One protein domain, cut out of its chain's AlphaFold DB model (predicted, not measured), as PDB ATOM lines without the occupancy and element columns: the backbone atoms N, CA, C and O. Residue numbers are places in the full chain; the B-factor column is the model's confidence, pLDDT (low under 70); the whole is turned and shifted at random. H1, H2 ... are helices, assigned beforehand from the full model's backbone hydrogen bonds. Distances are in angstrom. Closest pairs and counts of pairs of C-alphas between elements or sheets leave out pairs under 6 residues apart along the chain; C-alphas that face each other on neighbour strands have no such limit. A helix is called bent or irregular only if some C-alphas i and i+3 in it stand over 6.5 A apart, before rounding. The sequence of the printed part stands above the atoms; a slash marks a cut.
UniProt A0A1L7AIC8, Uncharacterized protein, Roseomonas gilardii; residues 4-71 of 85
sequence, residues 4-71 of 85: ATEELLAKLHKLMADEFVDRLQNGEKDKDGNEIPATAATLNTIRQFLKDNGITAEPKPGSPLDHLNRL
ATOM      1  N   ALA A   4     -20.462  29.834 118.552       73.75
ATOM      2  CA  ALA A   4     -19.112  29.901 117.991       73.75
ATOM      3  C   ALA A   4     -18.706  28.614 117.239       73.75
ATOM      4  O   ALA A   4     -18.021  28.682 116.223       73.75
ATOM      5  N   THR A   5     -19.144  27.437 117.705       82.62
ATOM      6  CA  THR A   5     -18.895  26.169 116.993       82.62
ATOM      7  C   THR A   5     -19.720  26.035 115.712       82.62
ATOM      8  O   THR A   5     -19.216  25.497 114.730       82.62
ATOM      9  N   GLU A   6     -20.940  26.574 115.680       84.88
ATOM     10  CA  GLU A   6     -21.792  26.582 114.481       84.88
ATOM     11  C   GLU A   6     -21.251  27.545 113.414       84.88
ATOM     12  O   GLU A   6     -21.183  27.197 112.236       84.88
ATOM     13  N   GLU A   7     -20.783  28.727 113.823       86.12
ATOM     14  CA  GLU A   7     -20.155  29.714 112.935       86.12
ATOM     15  C   GLU A   7     -18.869  29.178 112.291       86.12
ATOM     16  O   GLU A   7     -18.642  29.353 111.089       86.12
ATOM     17  N   LEU A   8     -18.036  28.484 113.071       90.19
ATOM     18  CA  LEU A   8     -16.825  27.840 112.559       90.19
ATOM     19  C   LEU A   8     -17.151  26.731 111.554       90.19
ATOM     20  O   LEU A   8     -16.498  26.646 110.512       90.19
ATOM     21  N   LEU A   9     -18.176  25.921 111.829       87.06
ATOM     22  CA  LEU A   9     -18.614  24.863 110.922       87.06
ATOM     23  C   LEU A   9     -19.163  25.438 109.608       87.06
ATOM     24  O   LEU A   9     -18.786  24.982 108.529       87.06
ATOM     25  N   ALA A  10     -19.984  26.490 109.682       88.56
ATOM     26  CA  ALA A  10     -20.510  27.179 108.505       88.56
ATOM     27  C   ALA A  10     -19.386  27.773 107.641       88.56
ATOM     28  O   ALA A  10     -19.404  27.662 106.413       88.56
ATOM     29  N   LYS A  11     -18.366  28.359 108.279       92.69
ATOM     30  CA  LYS A  11     -17.188  28.878 107.580       92.69
ATOM     31  C   LYS A  11     -16.402  27.766 106.884       92.69
ATOM     32  O   LYS A  11     -15.977  27.958 105.748       92.69
ATOM     33  N   LEU A  12     -16.231  26.616 107.536       89.94
ATOM     34  CA  LEU A  12     -15.557  25.462 106.942       89.94
ATOM     35  C   LEU A  12     -16.316  24.948 105.712       89.94
ATOM     36  O   LEU A  12     -15.708  24.749 104.665       89.94
ATOM     37  N   HIS A  13     -17.642  24.804 105.809       90.25
ATOM     38  CA  HIS A  13     -18.480  24.393 104.679       90.25
ATOM     39  C   HIS A  13     -18.370  25.361 103.500       90.25
ATOM     40  O   HIS A  13     -18.260  24.918 102.360       90.25
ATOM     41  N   LYS A  14     -18.350  26.672 103.770       93.25
ATOM     42  CA  LYS A  14     -18.174  27.684 102.727       93.25
ATOM     43  C   LYS A  14     -16.830  27.538 102.012       93.25
ATOM     44  O   LYS A  14     -16.812  27.485 100.792       93.25
ATOM     45  N   LEU A  15     -15.727  27.435 102.757       94.88
ATOM     46  CA  LEU A  15     -14.390  27.295 102.166       94.88
ATOM     47  C   LEU A  15     -14.279  26.042 101.291       94.88
ATOM     48  O   LEU A  15     -13.712  26.101 100.205       94.88
ATOM     49  N   MET A  16     -14.856  24.929 101.745       92.94
ATOM     50  CA  MET A  16     -14.904  23.688 100.969       92.94
ATOM     51  C   MET A  16     -15.722  23.850  99.684       92.94
ATOM     52  O   MET A  16     -15.299  23.401  98.623       92.94
ATOM     53  N   ALA A  17     -16.884  24.503  99.765       93.81
ATOM     54  CA  ALA A  17     -17.728  24.750  98.602       93.81
ATOM     55  C   ALA A  17     -17.052  25.686  97.586       93.81
ATOM     56  O   ALA A  17     -17.076  25.388  96.395       93.81
ATOM     57  N   ASP A  18     -16.421  26.766  98.052       95.81
ATOM     58  CA  ASP A  18     -15.708  27.727  97.203       95.81
ATOM     59  C   ASP A  18     -14.543  27.041  96.457       95.81
ATOM     60  O   ASP A  18     -14.418  27.189  95.243       95.81
ATOM     61  N   GLU A  19     -13.754  26.206  97.145       94.81
ATOM     62  CA  GLU A  19     -12.681  25.400  96.535       94.81
ATOM     63  C   GLU A  19     -13.218  24.419  95.478       94.81
ATOM     64  O   GLU A  19     -12.634  24.243  94.410       94.81
ATOM     65  N   PHE A  20     -14.349  23.765  95.748       94.12
ATOM     66  CA  PHE A  20     -14.967  22.853  94.784       94.12
ATOM     67  C   PHE A  20     -15.512  23.571  93.549       94.12
ATOM     68  O   PHE A  20     -15.439  23.019  92.449       94.12
ATOM     69  N   VAL A  21     -16.031  24.790  93.708       94.38
ATOM     70  CA  VAL A  21     -16.448  25.633  92.581       94.38
ATOM     71  C   VAL A  21     -15.243  26.030  91.735       94.38
ATOM     72  O   VAL A  21     -15.307  25.890  90.514       94.38
ATOM     73  N   ASP A  22     -14.148  26.454  92.365       94.31
ATOM     74  CA  ASP A  22     -12.917  26.826  91.664       94.31
ATOM     75  C   ASP A  22     -12.391  25.665  90.814       94.31
ATOM     76  O   ASP A  22     -12.224  25.809  89.604       94.31
ATOM     77  N   ARG A  23     -12.280  24.463  91.395       93.06
ATOM     78  CA  ARG A  23     -11.838  23.265  90.660       93.06
ATOM     79  C   ARG A  23     -12.753  22.891  89.500       93.06
ATOM     80  O   ARG A  23     -12.277  22.418  88.473       93.06
ATOM     81  N   LEU A  24     -14.067  23.079  89.637       91.56
ATOM     82  CA  LEU A  24     -15.017  22.805  88.552       91.56
ATOM     83  C   LEU A  24     -14.890  23.792  87.390       91.56
ATOM     84  O   LEU A  24     -15.097  23.399  86.244       91.56
ATOM     85  N   GLN A  25     -14.606  25.060  87.685       92.75
ATOM     86  CA  GLN A  25     -14.549  26.126  86.686       92.75
ATOM     87  C   GLN A  25     -13.174  26.228  86.027       92.75
ATOM     88  O   GLN A  25     -13.088  26.370  84.809       92.75
ATOM     89  N   ASN A  26     -12.121  26.130  86.834       93.00
ATOM     90  CA  ASN A  26     -10.746  26.423  86.443       93.00
ATOM     91  C   ASN A  26      -9.883  25.161  86.309       93.00
ATOM     92  O   ASN A  26      -8.775  25.228  85.785       93.00
ATOM     93  N   GLY A  27     -10.392  23.998  86.729       90.44
ATOM     94  CA  GLY A  27      -9.660  22.739  86.668       90.44
ATOM     95  C   GLY A  27      -8.673  22.553  87.822       90.44
ATOM     96  O   GLY A  27      -8.783  23.151  88.887       90.44
ATOM     97  N   GLU A  28      -7.718  21.654  87.626       92.31
ATOM     98  CA  GLU A  28      -6.664  21.297  88.571       92.31
ATOM     99  C   GLU A  28      -5.299  21.401  87.886       92.31
ATOM    100  O   GLU A  28      -5.208  21.540  86.669       92.31
ATOM    101  N   LYS A  29      -4.217  21.310  88.662       93.12
ATOM    102  CA  LYS A  29      -2.865  21.199  88.107       93.12
ATOM    103  C   LYS A  29      -2.378  19.764  88.180       93.12
ATOM    104  O   LYS A  29      -2.522  19.112  89.215       93.12
ATOM    105  N   ASP A  30      -1.785  19.281  87.096       91.50
ATOM    106  CA  ASP A  30      -1.071  18.012  87.114       91.50
ATOM    107  C   ASP A  30       0.277  18.128  87.859       91.50
ATOM    108  O   ASP A  30       0.684  19.188  88.342       91.50
ATOM    109  N   LYS A  31       0.985  17.001  87.957       90.44
ATOM    110  CA  LYS A  31       2.313  16.891  88.587       90.44
ATOM    111  C   LYS A  31       3.395  17.762  87.929       90.44
ATOM    112  O   LYS A  31       4.406  18.038  88.566       90.44
ATOM    113  N   ASP A  32       3.184  18.158  86.679       93.25
ATOM    114  CA  ASP A  32       4.100  18.951  85.864       93.25
ATOM    115  C   ASP A  32       3.672  20.439  85.835       93.25
ATOM    116  O   ASP A  32       4.363  21.281  85.263       93.25
ATOM    117  N   GLY A  33       2.569  20.782  86.514       91.06
ATOM    118  CA  GLY A  33       2.036  22.135  86.654       91.06
ATOM    119  C   GLY A  33       1.062  22.562  85.554       91.06
ATOM    120  O   GLY A  33       0.652  23.725  85.553       91.06
ATOM    121  N   ASN A  34       0.680  21.660  84.646       91.50
ATOM    122  CA  ASN A  34      -0.254  21.959  83.564       91.50
ATOM    123  C   ASN A  34      -1.692  21.989  84.076       91.50
ATOM    124  O   ASN A  34      -2.079  21.171  84.911       91.50
ATOM    125  N   GLU A  35      -2.496  22.897  83.529       93.19
ATOM    126  CA  GLU A  35      -3.929  22.959  83.802       93.19
ATOM    127  C   GLU A  35      -4.642  21.784  83.127       93.19
ATOM    128  O   GLU A  35      -4.574  21.591  81.910       93.19
ATOM    129  N   ILE A  36      -5.326  20.987  83.938       92.75
ATOM    130  CA  ILE A  36      -6.143  19.856  83.520       92.75
ATOM    131  C   ILE A  36      -7.576  20.064  84.010       92.75
ATOM    132  O   ILE A  36      -7.793  20.698  85.039       92.75
ATOM    133  N   PRO A  37      -8.590  19.512  83.332       92.81
ATOM    134  CA  PRO A  37      -9.936  19.470  83.887       92.81
ATOM    135  C   PRO A  37      -9.957  18.771  85.251       92.81
ATOM    136  O   PRO A  37      -9.126  17.898  85.519       92.81
ATOM    137  N   ALA A  38     -10.949  19.106  86.082       93.19
ATOM    138  CA  ALA A  38     -11.162  18.434  87.360       93.19
ATOM    139  C   ALA A  38     -11.166  16.909  87.187       93.19
ATOM    140  O   ALA A  38     -11.845  16.356  86.312       93.19
ATOM    141  N   THR A  39     -10.408  16.218  88.033       92.94
ATOM    142  CA  THR A  39     -10.238  14.772  87.906       92.94
ATOM    143  C   THR A  39     -11.530  14.036  88.257       92.94
ATOM    144  O   THR A  39     -12.353  14.507  89.043       92.94
ATOM    145  N   ALA A  40     -11.704  12.817  87.736       91.88
ATOM    146  CA  ALA A  40     -12.854  11.982  88.094       91.88
ATOM    147  C   ALA A  40     -12.951  11.734  89.613       91.88
ATOM    148  O   ALA A  40     -14.052  11.636  90.157       91.88
ATOM    149  N   ALA A  41     -11.804  11.664  90.298       92.00
ATOM    150  CA  ALA A  41     -11.743  11.568  91.750       92.00
ATOM    151  C   ALA A  41     -12.350  12.815  92.412       92.00
ATOM    152  O   ALA A  41     -13.298  12.684  93.185       92.00
ATOM    153  N   THR A  42     -11.889  14.012  92.037       91.56
ATOM    154  CA  THR A  42     -12.428  15.288  92.531       91.56
ATOM    155  C   THR A  42     -13.923  15.417  92.253       91.56
ATOM    156  O   THR A  42     -14.695  15.728  93.156       91.56
ATOM    157  N   LEU A  43     -14.373  15.100  91.037       92.62
ATOM    158  CA  LEU A  43     -15.792  15.158  90.676       92.62
ATOM    159  C   LEU A  43     -16.662  14.221  91.531       92.62
ATOM    160  O   LEU A  43     -17.793  14.570  91.877       92.62
ATOM    161  N   ASN A  44     -16.154  13.041  91.897       92.88
ATOM    162  CA  ASN A  44     -16.857  12.135  92.806       92.88
ATOM    163  C   ASN A  44     -16.912  12.690  94.236       92.88
ATOM    164  O   ASN A  44     -17.964  12.605  94.870       92.88
ATOM    165  N   THR A  45     -15.831  13.305  94.722       93.31
ATOM    166  CA  THR A  45     -15.813  13.974  96.031       93.31
ATOM    167  C   THR A  45     -16.814  15.125  96.087       93.31
ATOM    168  O   THR A  45     -17.594  15.205  97.033       93.31
ATOM    169  N   ILE A  46     -16.867  15.966  95.051       92.38
ATOM    170  CA  ILE A  46     -17.831  17.074  94.960       92.38
ATOM    171  C   ILE A  46     -19.262  16.536  94.951       92.38
ATOM    172  O   ILE A  46     -20.117  17.019  95.690       92.38
ATOM    173  N   ARG A  47     -19.533  15.490  94.162       90.69
ATOM    174  CA  ARG A  47     -20.848  14.837  94.139       90.69
ATOM    175  C   ARG A  47     -21.251  14.325  95.521       90.69
ATOM    176  O   ARG A  47     -22.410  14.476  95.897       90.69
ATOM    177  N   GLN A  48     -20.322  13.717  96.256       90.38
ATOM    178  CA  GLN A  48     -20.594  13.214  97.600       90.38
ATOM    179  C   GLN A  48     -20.854  14.360  98.582       90.38
ATOM    180  O   GLN A  48     -21.850  14.320  99.291       90.38
ATOM    181  N   PHE A  49     -20.048  15.424  98.538       92.19
ATOM    182  CA  PHE A  49     -20.262  16.621  99.351       92.19
ATOM    183  C   PHE A  49     -21.653  17.227  99.132       92.19
ATOM    184  O   PHE A  49     -22.339  17.565 100.095       92.19
ATOM    185  N   LEU A  50     -22.106  17.325  97.878       90.06
ATOM    186  CA  LEU A  50     -23.456  17.798  97.565       90.06
ATOM    187  C   LEU A  50     -24.526  16.879  98.174       90.06
ATOM    188  O   LEU A  50     -25.437  17.372  98.840       90.06
ATOM    189  N   LYS A  51     -24.385  15.556  98.022       87.50
ATOM    190  CA  LYS A  51     -25.312  14.571  98.603       87.50
ATOM    191  C   LYS A  51     -25.378  14.650 100.127       87.50
ATOM    192  O   LYS A  51     -26.477  14.670 100.675       87.50
ATOM    193  N   ASP A  52     -24.230  14.742 100.791       87.31
ATOM    194  CA  ASP A  52     -24.130  14.816 102.254       87.31
ATOM    195  C   ASP A  52     -24.789  16.091 102.805       87.31
ATOM    196  O   ASP A  52     -25.295  16.103 103.925       87.31
ATOM    197  N   ASN A  53     -24.853  17.149 101.990       85.69
ATOM    198  CA  ASN A  53     -25.546  18.400 102.302       85.69
ATOM    199  C   ASN A  53     -26.980  18.463 101.733       85.69
ATOM    200  O   ASN A  53     -27.592  19.531 101.705       85.69
ATOM    201  N   GLY A  54     -27.541  17.338 101.274       82.94
ATOM    202  CA  GLY A  54     -28.926  17.243 100.797       82.94
ATOM    203  C   GLY A  54     -29.181  17.840  99.407       82.94
ATOM    204  O   GLY A  54     -30.334  17.964  98.990       82.94
ATOM    205  N   ILE A  55     -28.129  18.196  98.671       79.81
ATOM    206  CA  ILE A  55     -28.204  18.645  97.282       79.81
ATOM    207  C   ILE A  55     -28.086  17.405  96.394       79.81
ATOM    208  O   ILE A  55     -26.994  16.943  96.062       79.81
ATOM    209  N   THR A  56     -29.229  16.837  96.017       73.56
ATOM    210  CA  THR A  56     -29.294  15.699  95.095       73.56
ATOM    211  C   THR A  56     -29.828  16.138  93.734       73.56
ATOM    212  O   THR A  56     -30.698  17.001  93.628       73.56
ATOM    213  N   ALA A  57     -29.296  15.531  92.672       65.00
ATOM    214  CA  ALA A  57     -29.828  15.655  91.312       65.00
ATOM    215  C   ALA A  57     -30.971  14.657  91.044       65.00
ATOM    216  O   ALA A  57     -31.417  14.509  89.908       65.00
ATOM    217  N   GLU A  58     -31.410  13.929  92.074       65.44
ATOM    218  CA  GLU A  58     -32.477  12.949  91.943       65.44
ATOM    219  C   GLU A  58     -33.800  13.671  91.664       65.44
ATOM    220  O   GLU A  58     -34.112  14.666  92.332       65.44
ATOM    221  N   PRO A  59     -34.593  13.191  90.690       59.94
ATOM    222  CA  PRO A  59     -35.949  13.667  90.511       59.94
ATOM    223  C   PRO A  59     -36.689  13.538  91.836       59.94
ATOM    224  O   PRO A  59     -36.868  12.439  92.359       59.94
ATOM    225  N   LYS A  60     -37.122  14.664  92.406       65.44
ATOM    226  CA  LYS A  60     -37.987  14.605  93.584       65.44
ATOM    227  C   LYS A  60     -39.280  13.881  93.187       65.44
ATOM    228  O   LYS A  60     -39.785  14.163  92.091       65.44
ATOM    229  N   PRO A  61     -39.841  13.009  94.041       59.50
ATOM    230  CA  PRO A  61     -41.145  12.404  93.790       59.50
ATOM    231  C   PRO A  61     -42.185  13.488  93.470       59.50
ATOM    232  O   PRO A  61     -42.317  14.457  94.220       59.50
ATOM    233  N   GLY A  62     -42.872  13.365  92.329       65.56
ATOM    234  CA  GLY A  62     -43.824  14.371  91.830       65.56
ATOM    235  C   GLY A  62     -43.221  15.536  91.029       65.56
ATOM    236  O   GLY A  62     -43.955  16.424  90.600       65.56
ATOM    237  N   SER A  63     -41.905  15.556  90.795       67.50
ATOM    238  CA  SER A  63     -41.292  16.480  89.834       67.50
ATOM    239  C   SER A  63     -41.542  16.020  88.388       67.50
ATOM    240  O   SER A  63     -41.690  14.823  88.147       67.50
ATOM    241  N   PRO A  64     -41.517  16.920  87.387       65.38
ATOM    242  CA  PRO A  64     -41.619  16.529  85.976       65.38
ATOM    243  C   PRO A  64     -40.570  15.488  85.542       65.38
ATOM    244  O   PRO A  64     -40.815  14.701  84.632       65.38
ATOM    245  N   LEU A  65     -39.418  15.447  86.221       64.19
ATOM    246  CA  LEU A  65     -38.354  14.472  85.983       64.19
ATOM    247  C   LEU A  65     -38.659  13.081  86.584       64.19
ATOM    248  O   LEU A  65     -38.098  12.097  86.111       64.19
ATOM    249  N   ASP A  66     -39.562  12.965  87.571       67.94
ATOM    250  CA  ASP A  66     -40.008  11.673  88.140       67.94
ATOM    251  C   ASP A  66     -40.699  10.811  87.074       67.94
ATOM    252  O   ASP A  66     -40.543   9.592  87.025       67.94
ATOM    253  N   HIS A  67     -41.409  11.464  86.150       62.72
ATOM    254  CA  HIS A  67     -42.087  10.801  85.042       62.72
ATOM    255  C   HIS A  67     -41.102  10.142  84.066       62.72
ATOM    256  O   HIS A  67     -41.421   9.092  83.515       62.72
ATOM    257  N   LEU A  68     -39.896  10.701  83.889       64.44
ATOM    258  CA  LEU A  68     -38.862  10.119  83.023       64.44
ATOM    259  C   LEU A  68     -38.267   8.840  83.617       64.44
ATOM    260  O   LEU A  68     -37.944   7.917  82.876       64.44
ATOM    261  N   ASN A  69     -38.178   8.750  84.945       62.06
ATOM    262  CA  ASN A  69     -37.666   7.555  85.617       62.06
ATOM    263  C   ASN A  69     -38.591   6.336  85.412       62.06
ATOM    264  O   ASN A  69     -38.146   5.195  85.451       62.06
ATOM    265  N   ARG A  70     -39.880   6.576  85.125       61.38
ATOM    266  CA  ARG A  70     -40.875   5.536  84.799       61.38
ATOM    267  C   ARG A  70     -40.838   5.081  83.339       61.38
ATOM    268  O   ARG A  70     -41.422   4.051  83.022       61.38
ATOM    269  N   LEU A  71     -40.168   5.826  82.456       64.44
ATOM    270  CA  LEU A  71     -40.027   5.466  81.038       64.44
ATOM    271  C   LEU A  71     -38.932   4.418  80.799       64.44
ATOM    272  O   LEU A  71     -38.859   3.864  79.709       64.44
TER     273      LEU A  71
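What this domain is: This is residues 4 to 71 of the 85 residues of an uncharacterized protein of Roseomonas gilardii (UniProt A0A1L7AIC8). A long helix, H1, and a shorter one, H2, that folds back at an angle past the later part of H1 make a loose pair; from the end of H2 a stretch without a named element, residues 53 to 65, leads away to a small helix, H3, which packs on neither. Residues 4 to 12 of H1 stick out free at one end of the shape, and residues 60 to 65 stand free before H3. The printed part has 68 residues with three named helices, in the order H1, H2, H3, and no named strand; the class is all helix. The whole is only just loose, close to extended, with a radius of gyration of the C-alphas of 16.3 A, and it is flat, spanning 47 by 38 by 16 A.

How they stand to each other: H1, residues 4 to 26, and H2, residues 40 to 52, are close but not clearly touching, with 2 pairs of C-alphas within 8 A. Their closest C-alphas are those of Phe 20 and Ile 46, 6.5 A apart. The two run opposite ways at a steep tilt of 36 degrees, only just past shallow, and their centres are 13.6 A apart. Between them, residues 28 to 29 pair with residues 35 to 36, antiparallel, in a pairing too short for named strands. H3, residues 66 to 71, is apart from H1 and apart from H2. In H1 and H2 every O i to N i+4 pair is within hydrogen-bond range; in H3 0 of 2 are, beside 3 of 3 O i to N i+3 pairs.

Where its parts are: H1 begins at C-alpha 4, at (-19.112, 29.901, 117.991), and covers 32.8 A from first to last C-alpha. H2 begins at C-alpha 40, at (-12.854, 11.982, 88.094), and is 18.3 A long. H3 is 9.4 A long and ends at C-alpha 71, at (-40.027, 5.466, 81.038). No helix is bent.

The domain as a whole: The two C-alphas farthest apart are those of Ala 4 and Leu 71, the first and last printed residues, 49.0 A. Both links, H1 to H2 and H2 to H3, are long, with 13 residues each. The printed part has no cut. The mean pLDDT of the printed part is 84.6; residues 57 to 71 are under 70, and the mean for H3 is 64.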